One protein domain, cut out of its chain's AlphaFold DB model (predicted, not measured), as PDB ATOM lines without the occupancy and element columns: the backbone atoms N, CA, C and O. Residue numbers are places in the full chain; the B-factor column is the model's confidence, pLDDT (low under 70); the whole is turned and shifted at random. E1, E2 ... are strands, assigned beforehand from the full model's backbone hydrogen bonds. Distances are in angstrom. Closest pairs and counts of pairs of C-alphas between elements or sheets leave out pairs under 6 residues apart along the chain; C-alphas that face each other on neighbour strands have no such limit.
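AT A GLANCE: This is residues 52 to 105 of the 1230 residues of an uncharacterized protein of Prevotella dentalis (strain ATCC 49559 / DSM 3688 / JCM 13448 / NCTC 12043 / ES 2772) (UniProt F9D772). The core is one strongly twisted sheet of four strands, a narrow slab in which the hairpin of the two longer strands, E3 and E4, runs roughly along the long axis while the short edge strand E1 stands slanted to it; the long link between E1 and E2, residues 58 to 69, loops out over one face near those two strands, and the tail of residues 101 to 105 trails off past the end of E4. The printed part has 54 residues, with no named helix and four named strands, E1, E2, E3 and E4 along the chain, which also stand in that order across the mixed sheet. The class is all strand, and E2, E3 and E4 form a meander, each strand the antiparallel neighbour of the one before. The whole is elongated, spanning 39 by 23 by 14 A, and only just compact, close to loose, with a radius of gyration of the C-alphas of 11.8 A.

IN THESE COORDINATES: E1 is residues 54 to 57, beginning at C-alpha 54 at (20.542, 49.164, 0.766), and is 10.3 A from first to last C-alpha. After residues 58 to 69 comes E2, residues 70 to 75, 16.2 A long. E3 is residues 82 to 89, 22.8 A long, beginning at C-alpha 82 at (7.125, 36.970, 9.525). E4, the longest strand, is residues 92 to 100, 23.9 A long, and ends at C-alpha 100 at (7.244, 38.875, 13.388).

HOW THE PARTS SIT: In the sheet E1 and E4 are the edge strands, and E2 and E3 are inner strands. E1 and E2 are parallel, with 18 degrees between their directions; C-alphas 54 and 70 face each other at 4.5 A, and N 71 and O 54 are within hydrogen-bond range at 2.8 A. E2 and E3 are an antiparallel hairpin at 148 degrees, with N 72 and O 86 at 2.8 A and N 84 and O 74 at 2.8 A, both within hydrogen-bond range. E3 and E4 are an antiparallel hairpin at 157 degrees; N 85 and O 97 are within hydrogen-bond range at 2.8 A, and N 92 and O 89 at 2.9 A. E1 and E4 are apart. From edge to edge the strands' lines turn by 69 degrees, and the sheet's C-alphas lie up to 5.7 A off its best plane.

THE WHOLE: The two C-alphas farthest apart, those of Asn 90 and Glu 105, are 40.5 A apart. The printed part has no cut. The link from E1 to E2, 12 residues, is long; that from E2 to E3 is short, and that from E3 to E4 is tight. The mean pLDDT of the printed part is 79.9, and it is under 70 at 13 residues: residue 52, residues 77 to 81 and residues 99 to 105, of which 99 and 100 belong to E4.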
ATOM      1  N   LYS A  52      27.261  52.031   2.336       69.81
ATOM      2  CA  LYS A  52      25.827  52.313   2.421       69.81
ATOM      3  C   LYS A  52      25.075  51.013   2.176       69.81
ATOM      4  O   LYS A  52      25.119  50.480   1.068       69.81
ATOM      5  N   PHE A  53      24.428  50.502   3.219       74.25
ATOM      6  CA  PHE A  53      23.557  49.342   3.098       74.25
ATOM      7  C   PHE A  53      22.226  49.752   2.474       74.25
ATOM      8  O   PHE A  53      21.589  50.700   2.931       74.25
ATOM      9  N   ASP A  54      21.837  49.031   1.430       82.75
ATOM     10  CA  ASP A  54      20.542  49.164   0.766       82.75
ATOM     11  C   ASP A  54      19.577  48.070   1.261       82.75
ATOM     12  O   ASP A  54      20.021  47.046   1.789       82.75
ATOM     13  N   TYR A  55      18.270  48.254   1.084       84.44
ATOM     14  CA  TYR A  55      17.243  47.315   1.548       84.44
ATOM     15  C   TYR A  55      16.304  46.936   0.406       84.44
ATOM     16  O   TYR A  55      15.615  47.787  -0.152       84.44
ATOM     17  N   GLN A  56      16.226  45.641   0.093       86.75
ATOM     18  CA  GLN A  56      15.368  45.136  -0.976       86.75
ATOM     19  C   GLN A  56      14.418  44.054  -0.454       86.75
ATOM     20  O   GLN A  56      14.837  42.955  -0.089       86.75
ATOM     21  N   VAL A  57      13.117  44.346  -0.454       85.44
ATOM     22  CA  VAL A  57      12.079  43.331  -0.224       85.44
ATOM     23  C   VAL A  57      11.945  42.481  -1.488       85.44
ATOM     24  O   VAL A  57      11.792  43.023  -2.583       85.44
ATOM     25  N   VAL A  58      12.022  41.156  -1.350       83.75
ATOM     26  CA  VAL A  58      11.963  40.199  -2.466       83.75
ATOM     27  C   VAL A  58      11.129  38.975  -2.087       83.75
ATOM     28  O   VAL A  58      11.207  38.484  -0.966       83.75
ATOM     29  N   GLU A  59      10.343  38.444  -3.026       84.31
ATOM     30  CA  GLU A  59       9.518  37.245  -2.785       84.31
ATOM     31  C   GLU A  59      10.371  35.988  -2.536       84.31
ATOM     32  O   GLU A  59       9.976  35.095  -1.791       84.31
ATOM     33  N   THR A  60      11.561  35.928  -3.141       88.62
ATOM     34  CA  THR A  60      12.583  34.892  -2.928       88.62
ATOM     35  C   THR A  60      13.978  35.503  -3.054       88.62
ATOM     36  O   THR A  60      14.157  36.517  -3.731       88.62
ATOM     37  N   LEU A  61      14.978  34.896  -2.408       91.56
ATOM     38  CA  LEU A  61      16.368  35.357  -2.497       91.56
ATOM     39  C   LEU A  61      16.887  35.257  -3.944       91.56
ATOM     40  O   LEU A  61      16.763  34.189  -4.552       91.56
ATOM     41  N   PRO A  62      17.497  36.320  -4.505       89.88
ATOM     42  CA  PRO A  62      17.988  36.292  -5.876       89.88
ATOM     43  C   PRO A  62      19.132  35.287  -6.051       89.88
ATOM     44  O   PRO A  62      19.979  35.106  -5.177       89.88
ATOM     45  N   THR A  63      19.181  34.650  -7.220       88.62
ATOM     46  CA  THR A  63      20.232  33.690  -7.608       88.62
ATOM     47  C   THR A  63      21.280  34.294  -8.549       88.62
ATOM     48  O   THR A  63      22.311  33.676  -8.810       88.62
ATOM     49  N   THR A  64      21.042  35.510  -9.044       84.62
ATOM     50  CA  THR A  64      21.916  36.284  -9.936       84.62
ATOM     51  C   THR A  64      21.878  37.763  -9.542       84.62
ATOM     52  O   THR A  64      20.938  38.204  -8.884       84.62
ATOM     53  N   ASN A  65      22.907  38.532  -9.919       84.31
ATOM     54  CA  ASN A  65      23.039  39.966  -9.601       84.31
ATOM     55  C   ASN A  65      22.915  40.296  -8.095       84.31
ATOM     56  O   ASN A  65      22.400  41.345  -7.717       84.31
ATOM     57  N   ILE A  66      23.381  39.385  -7.236       89.62
ATOM     58  CA  ILE A  66      23.263  39.500  -5.779       89.62
ATOM     59  C   ILE A  66      24.258  40.541  -5.252       89.62
ATOM     60  O   ILE A  66      25.467  40.410  -5.458       89.62
ATOM     61  N   SER A  67      23.756  41.547  -4.541       86.50
ATOM     62  CA  SER A  67      24.567  42.571  -3.881       86.50
ATOM     63  C   SER A  67      25.104  42.076  -2.534       86.50
ATOM     64  O   SER A  67      24.378  41.475  -1.743       86.50
ATOM     65  N   SER A  68      26.375  42.364  -2.245       81.00
ATOM     66  CA  SER A  68      27.005  42.103  -0.941       81.00
ATOM     67  C   SER A  68      26.813  43.237   0.078       81.00
ATOM     68  O   SER A  68      27.258  43.118   1.220       81.00
ATOM     69  N   THR A  69      26.151  44.328  -0.321       84.25
ATOM     70  CA  THR A  69      25.825  45.493   0.521       84.25
ATOM     71  C   THR A  69      24.321  45.781   0.557       84.25
ATOM     72  O   THR A  69      23.913  46.873   0.935       84.25
ATOM     73  N   THR A  70      23.484  44.815   0.177       89.69
ATOM     74  CA  THR A  70      22.020  44.918   0.267       89.69
ATOM     75  C   THR A  70      21.501  43.884   1.260       89.69
ATOM     76  O   THR A  70      21.896  42.717   1.211       89.69
ATOM     77  N   VAL A  71      20.619  44.311   2.161       89.75
ATOM     78  CA  VAL A  71      19.833  43.426   3.022       89.75
ATOM     79  C   VAL A  71      18.565  43.036   2.267       89.75
ATOM     80  O   VAL A  71      17.775  43.886   1.858       89.75
ATOM     81  N   TYR A  72      18.386  41.735   2.070       90.69
ATOM     82  CA  TYR A  72      17.265  41.151   1.349       90.69
ATOM     83  C   TYR A  72      16.217  40.654   2.341       90.69
ATOM     84  O   TYR A  72      16.487  39.771   3.156       90.69
ATOM     85  N   ILE A  73      15.019  41.228   2.273       90.00
ATOM     86  CA  ILE A  73      13.919  40.930   3.193       90.00
ATOM     87  C   ILE A  73      12.935  39.999   2.485       90.00
ATOM     88  O   ILE A  73      12.369  40.369   1.457       90.00
ATOM     89  N   VAL A  74      12.737  38.799   3.034       87.06
ATOM     90  CA  VAL A  74      11.925  37.736   2.417       87.06
ATOM     91  C   VAL A  74      10.722  37.392   3.303       87.06
ATOM     92  O   VAL A  74      10.920  37.168   4.501       87.06
ATOM     93  N   PRO A  75       9.491  37.310   2.764       82.69
ATOM     94  CA  PRO A  75       8.333  36.813   3.506       82.69
ATOM     95  C   PRO A  75       8.509  35.357   3.967       82.69
ATOM     96  O   PRO A  75       9.066  34.519   3.256       82.69
ATOM     97  N   GLY A  76       7.997  35.034   5.152       74.44
ATOM     98  CA  GLY A  76       7.999  33.685   5.706       74.44
ATOM     99  C   GLY A  76       7.103  32.740   4.905       74.44
ATOM    100  O   GLY A  76       5.918  33.001   4.709       74.44
ATOM    101  N   THR A  77       7.648  31.597   4.483       66.81
ATOM    102  CA  THR A  77       6.947  30.621   3.625       66.81
ATOM    103  C   THR A  77       5.758  29.922   4.295       66.81
ATOM    104  O   THR A  77       4.937  29.324   3.602       66.81
ATOM    105  N   THR A  78       5.651  29.991   5.625       66.25
ATOM    106  CA  THR A  78       4.554  29.420   6.429       66.25
ATOM    107  C   THR A  78       3.725  30.463   7.184       66.25
ATOM    108  O   THR A  78       2.636  30.137   7.651       66.25
ATOM    109  N   ASP A  79       4.211  31.700   7.303       69.50
ATOM    110  CA  ASP A  79       3.535  32.819   7.965       69.50
ATOM    111  C   ASP A  79       3.973  34.129   7.278       69.50
ATOM    112  O   ASP A  79       5.092  34.592   7.518       69.50
ATOM    113  N   PRO A  80       3.125  34.748   6.432       64.25
ATOM    114  CA  PRO A  80       3.476  35.971   5.707       64.25
ATOM    115  C   PRO A  80       3.541  37.221   6.604       64.25
ATOM    116  O   PRO A  80       3.828  38.305   6.102       64.25
ATOM    117  N   THR A  81       3.278  37.102   7.913       64.62
ATOM    118  CA  THR A  81       3.520  38.172   8.903       64.62
ATOM    119  C   THR A  81       4.932  38.130   9.499       64.62
ATOM    120  O   THR A  81       5.334  39.048  10.218       64.62
ATOM    121  N   VAL A  82       5.703  37.080   9.192       72.06
ATOM    122  CA  VAL A  82       7.125  36.970   9.525       72.06
ATOM    123  C   VAL A  82       7.949  37.382   8.310       72.06
ATOM    124  O   VAL A  82       7.784  36.823   7.232       72.06
ATOM    125  N   PHE A  83       8.875  38.319   8.489       81.81
ATOM    126  CA  PHE A  83       9.848  38.712   7.472       81.81
ATOM    127  C   PHE A  83      11.251  38.336   7.937       81.81
ATOM    128  O   PHE A  83      11.625  38.596   9.080       81.81
ATOM    129  N   THR A  84      12.023  37.695   7.061       83.44
ATOM    130  CA  THR A  84      13.370  37.201   7.368       83.44
ATOM    131  C   THR A  84      14.412  37.980   6.575       83.44
ATOM    132  O   THR A  84      14.407  37.983   5.341       83.44
ATOM    133  N   GLU A  85      15.313  38.629   7.298       90.50
ATOM    134  CA  GLU A  85      16.389  39.463   6.777       90.50
ATOM    135  C   GLU A  85      17.619  38.611   6.461       90.50
ATOM    136  O   GLU A  85      18.112  37.847   7.296       90.50
ATOM    137  N   HIS A  86      18.135  38.764   5.245       89.44
ATOM    138  CA  HIS A  86      19.287  38.028   4.750       89.44
ATOM    139  C   HIS A  86      20.338  38.971   4.164       89.44
ATOM    140  O   HIS A  86      20.009  39.927   3.467       89.44
ATOM    141  N   ILE A  87      21.615  38.652   4.360       91.50
ATOM    142  CA  ILE A  87      22.731  39.296   3.657       91.50
ATOM    143  C   ILE A  87      23.562  38.250   2.913       91.50
ATOM    144  O   ILE A  87      23.779  37.140   3.408       91.50
ATOM    145  N   TYR A  88      24.033  38.595   1.715       87.88
ATOM    146  CA  TYR A  88      24.902  37.727   0.926       87.88
ATOM    147  C   TYR A  88      26.372  38.076   1.158       87.88
ATOM    148  O   TYR A  88      26.804  39.206   0.929       87.88
ATOM    149  N   LYS A  89      27.167  37.104   1.608       85.62
ATOM    150  CA  LYS A  89      28.592  37.302   1.905       85.62
ATOM    151  C   LYS A  89      29.385  36.057   1.534       85.62
ATOM    152  O   LYS A  89      28.917  34.944   1.725       85.62
ATOM    153  N   ASN A  90      30.586  36.234   0.985       84.00
ATOM    154  CA  ASN A  90      31.519  35.146   0.653       84.00
ATOM    155  C   ASN A  90      30.913  33.977  -0.167       84.00
ATOM    156  O   ASN A  90      31.371  32.844  -0.050       84.00
ATOM    157  N   GLY A  91      29.896  34.236  -1.000       85.38
ATOM    158  CA  GLY A  91      29.214  33.197  -1.783       85.38
ATOM    159  C   GLY A  91      28.145  32.404  -1.018       85.38
ATOM    160  O   GLY A  91      27.844  31.273  -1.388       85.38
ATOM    161  N   SER A  92      27.597  32.939   0.076       87.50
ATOM    162  CA  SER A  92      26.532  32.299   0.855       87.50
ATOM    163  C   SER A  92      25.570  33.313   1.474       87.50
ATOM    164  O   SER A  92      25.926  34.460   1.749       87.50
ATOM    165  N   TRP A  93      24.331  32.871   1.687       90.81
ATOM    166  CA  TRP A  93      23.288  33.634   2.364       90.81
ATOM    167  C   TRP A  93      23.364  33.439   3.876       90.81
ATOM    168  O   TRP A  93      23.401  32.308   4.358       90.81
ATOM    169  N   TYR A  94      23.338  34.543   4.617       87.62
ATOM    170  CA  TYR A  94      23.281  34.564   6.074       87.62
ATOM    171  C   TYR A  94      21.968  35.208   6.506       87.62
ATOM    172  O   TYR A  94      21.716  36.363   6.168       87.62
ATOM    173  N   ASN A  95      21.147  34.471   7.254       87.50
ATOM    174  CA  ASN A  95      20.034  35.045   8.009       87.50
ATOM    175  C   ASN A  95      20.620  35.901   9.146       87.50
ATOM    176  O   ASN A  95      21.487  35.426   9.883       87.50
ATOM    177  N   ILE A  96      20.181  37.156   9.243       86.44
ATOM    178  CA  ILE A  96      20.636  38.132  10.247       86.44
ATOM    179  C   ILE A  96      19.516  38.598  11.187       86.44
ATOM    180  O   ILE A  96      19.800  39.253  12.187       86.44
ATOM    181  N   GLY A  97      18.264  38.229  10.908       79.12
ATOM    182  CA  GLY A  97      17.102  38.598  11.706       79.12
ATOM    183  C   GLY A  97      15.810  37.992  11.159       79.12
ATOM    184  O   GLY A  97      15.671  37.752   9.961       79.12
ATOM    185  N   ALA A  98      14.840  37.761  12.042       76.44
ATOM    186  CA  ALA A  98      13.475  37.413  11.661       76.44
ATOM    187  C   ALA A  98      12.500  38.234  12.511       76.44
ATOM    188  O   ALA A  98      12.401  38.031  13.722       76.44
ATOM    189  N   GLN A  99      11.795  39.173  11.882       68.56
ATOM    190  CA  GLN A  99      10.809  40.025  12.542       68.56
ATOM    191  C   GLN A  99       9.411  39.436  12.347       68.56
ATOM    192  O   GLN A  99       8.991  39.197  11.216       68.56
ATOM    193  N   LYS A 100       8.669  39.227  13.440       61.72
ATOM    194  CA  LYS A 100       7.244  38.875  13.388       61.72
ATOM    195  C   LYS A 100       6.399  40.112  13.675       61.72
ATOM    196  O   LYS A 100       6.355  40.574  14.812       61.72
ATOM    197  N   ILE A 101       5.706  40.620  12.660       57.66
ATOM    198  CA  ILE A 101       4.834  41.791  12.794       57.66
ATOM    199  C   ILE A 101       3.434  41.311  13.186       57.66
ATOM    200  O   ILE A 101       2.669  40.821  12.356       57.66
ATOM    201  N   SER A 102       3.083  41.446  14.467       52.81
ATOM    202  CA  SER A 102       1.738  41.114  14.945       52.81
ATOM    203  C   SER A 102       0.728  42.182  14.518       52.81
ATOM    204  O   SER A 102       0.486  43.152  15.229       52.81
ATOM    205  N   LEU A 103       0.091  41.985  13.363       58.06
ATOM    206  CA  LEU A 103      -1.005  42.840  12.884       58.06
ATOM    207  C   LEU A 103      -2.348  42.579  13.601       58.06
ATOM    208  O   LEU A 103      -3.384  43.057  13.151       58.06
ATOM    209  N   ALA A 104      -2.356  41.823  14.705       60.34
ATOM    210  CA  ALA A 104      -3.576  41.413  15.410       60.34
ATOM    211  C   ALA A 104      -4.366  42.581  16.035       60.34
ATOM    212  O   ALA A 104      -5.578  42.468  16.196       60.34
ATOM    213  N   GLU A 105      -3.690  43.690  16.350       53.66
ATOM    214  CA  GLU A 105      -4.283  44.903  16.940       53.66
ATOM    215  C   GLU A 105      -4.418  46.057  15.925       53.66
ATOM    216  O   GLU A 105      -4.886  47.141  16.264       53.66
TER     217      GLU A 105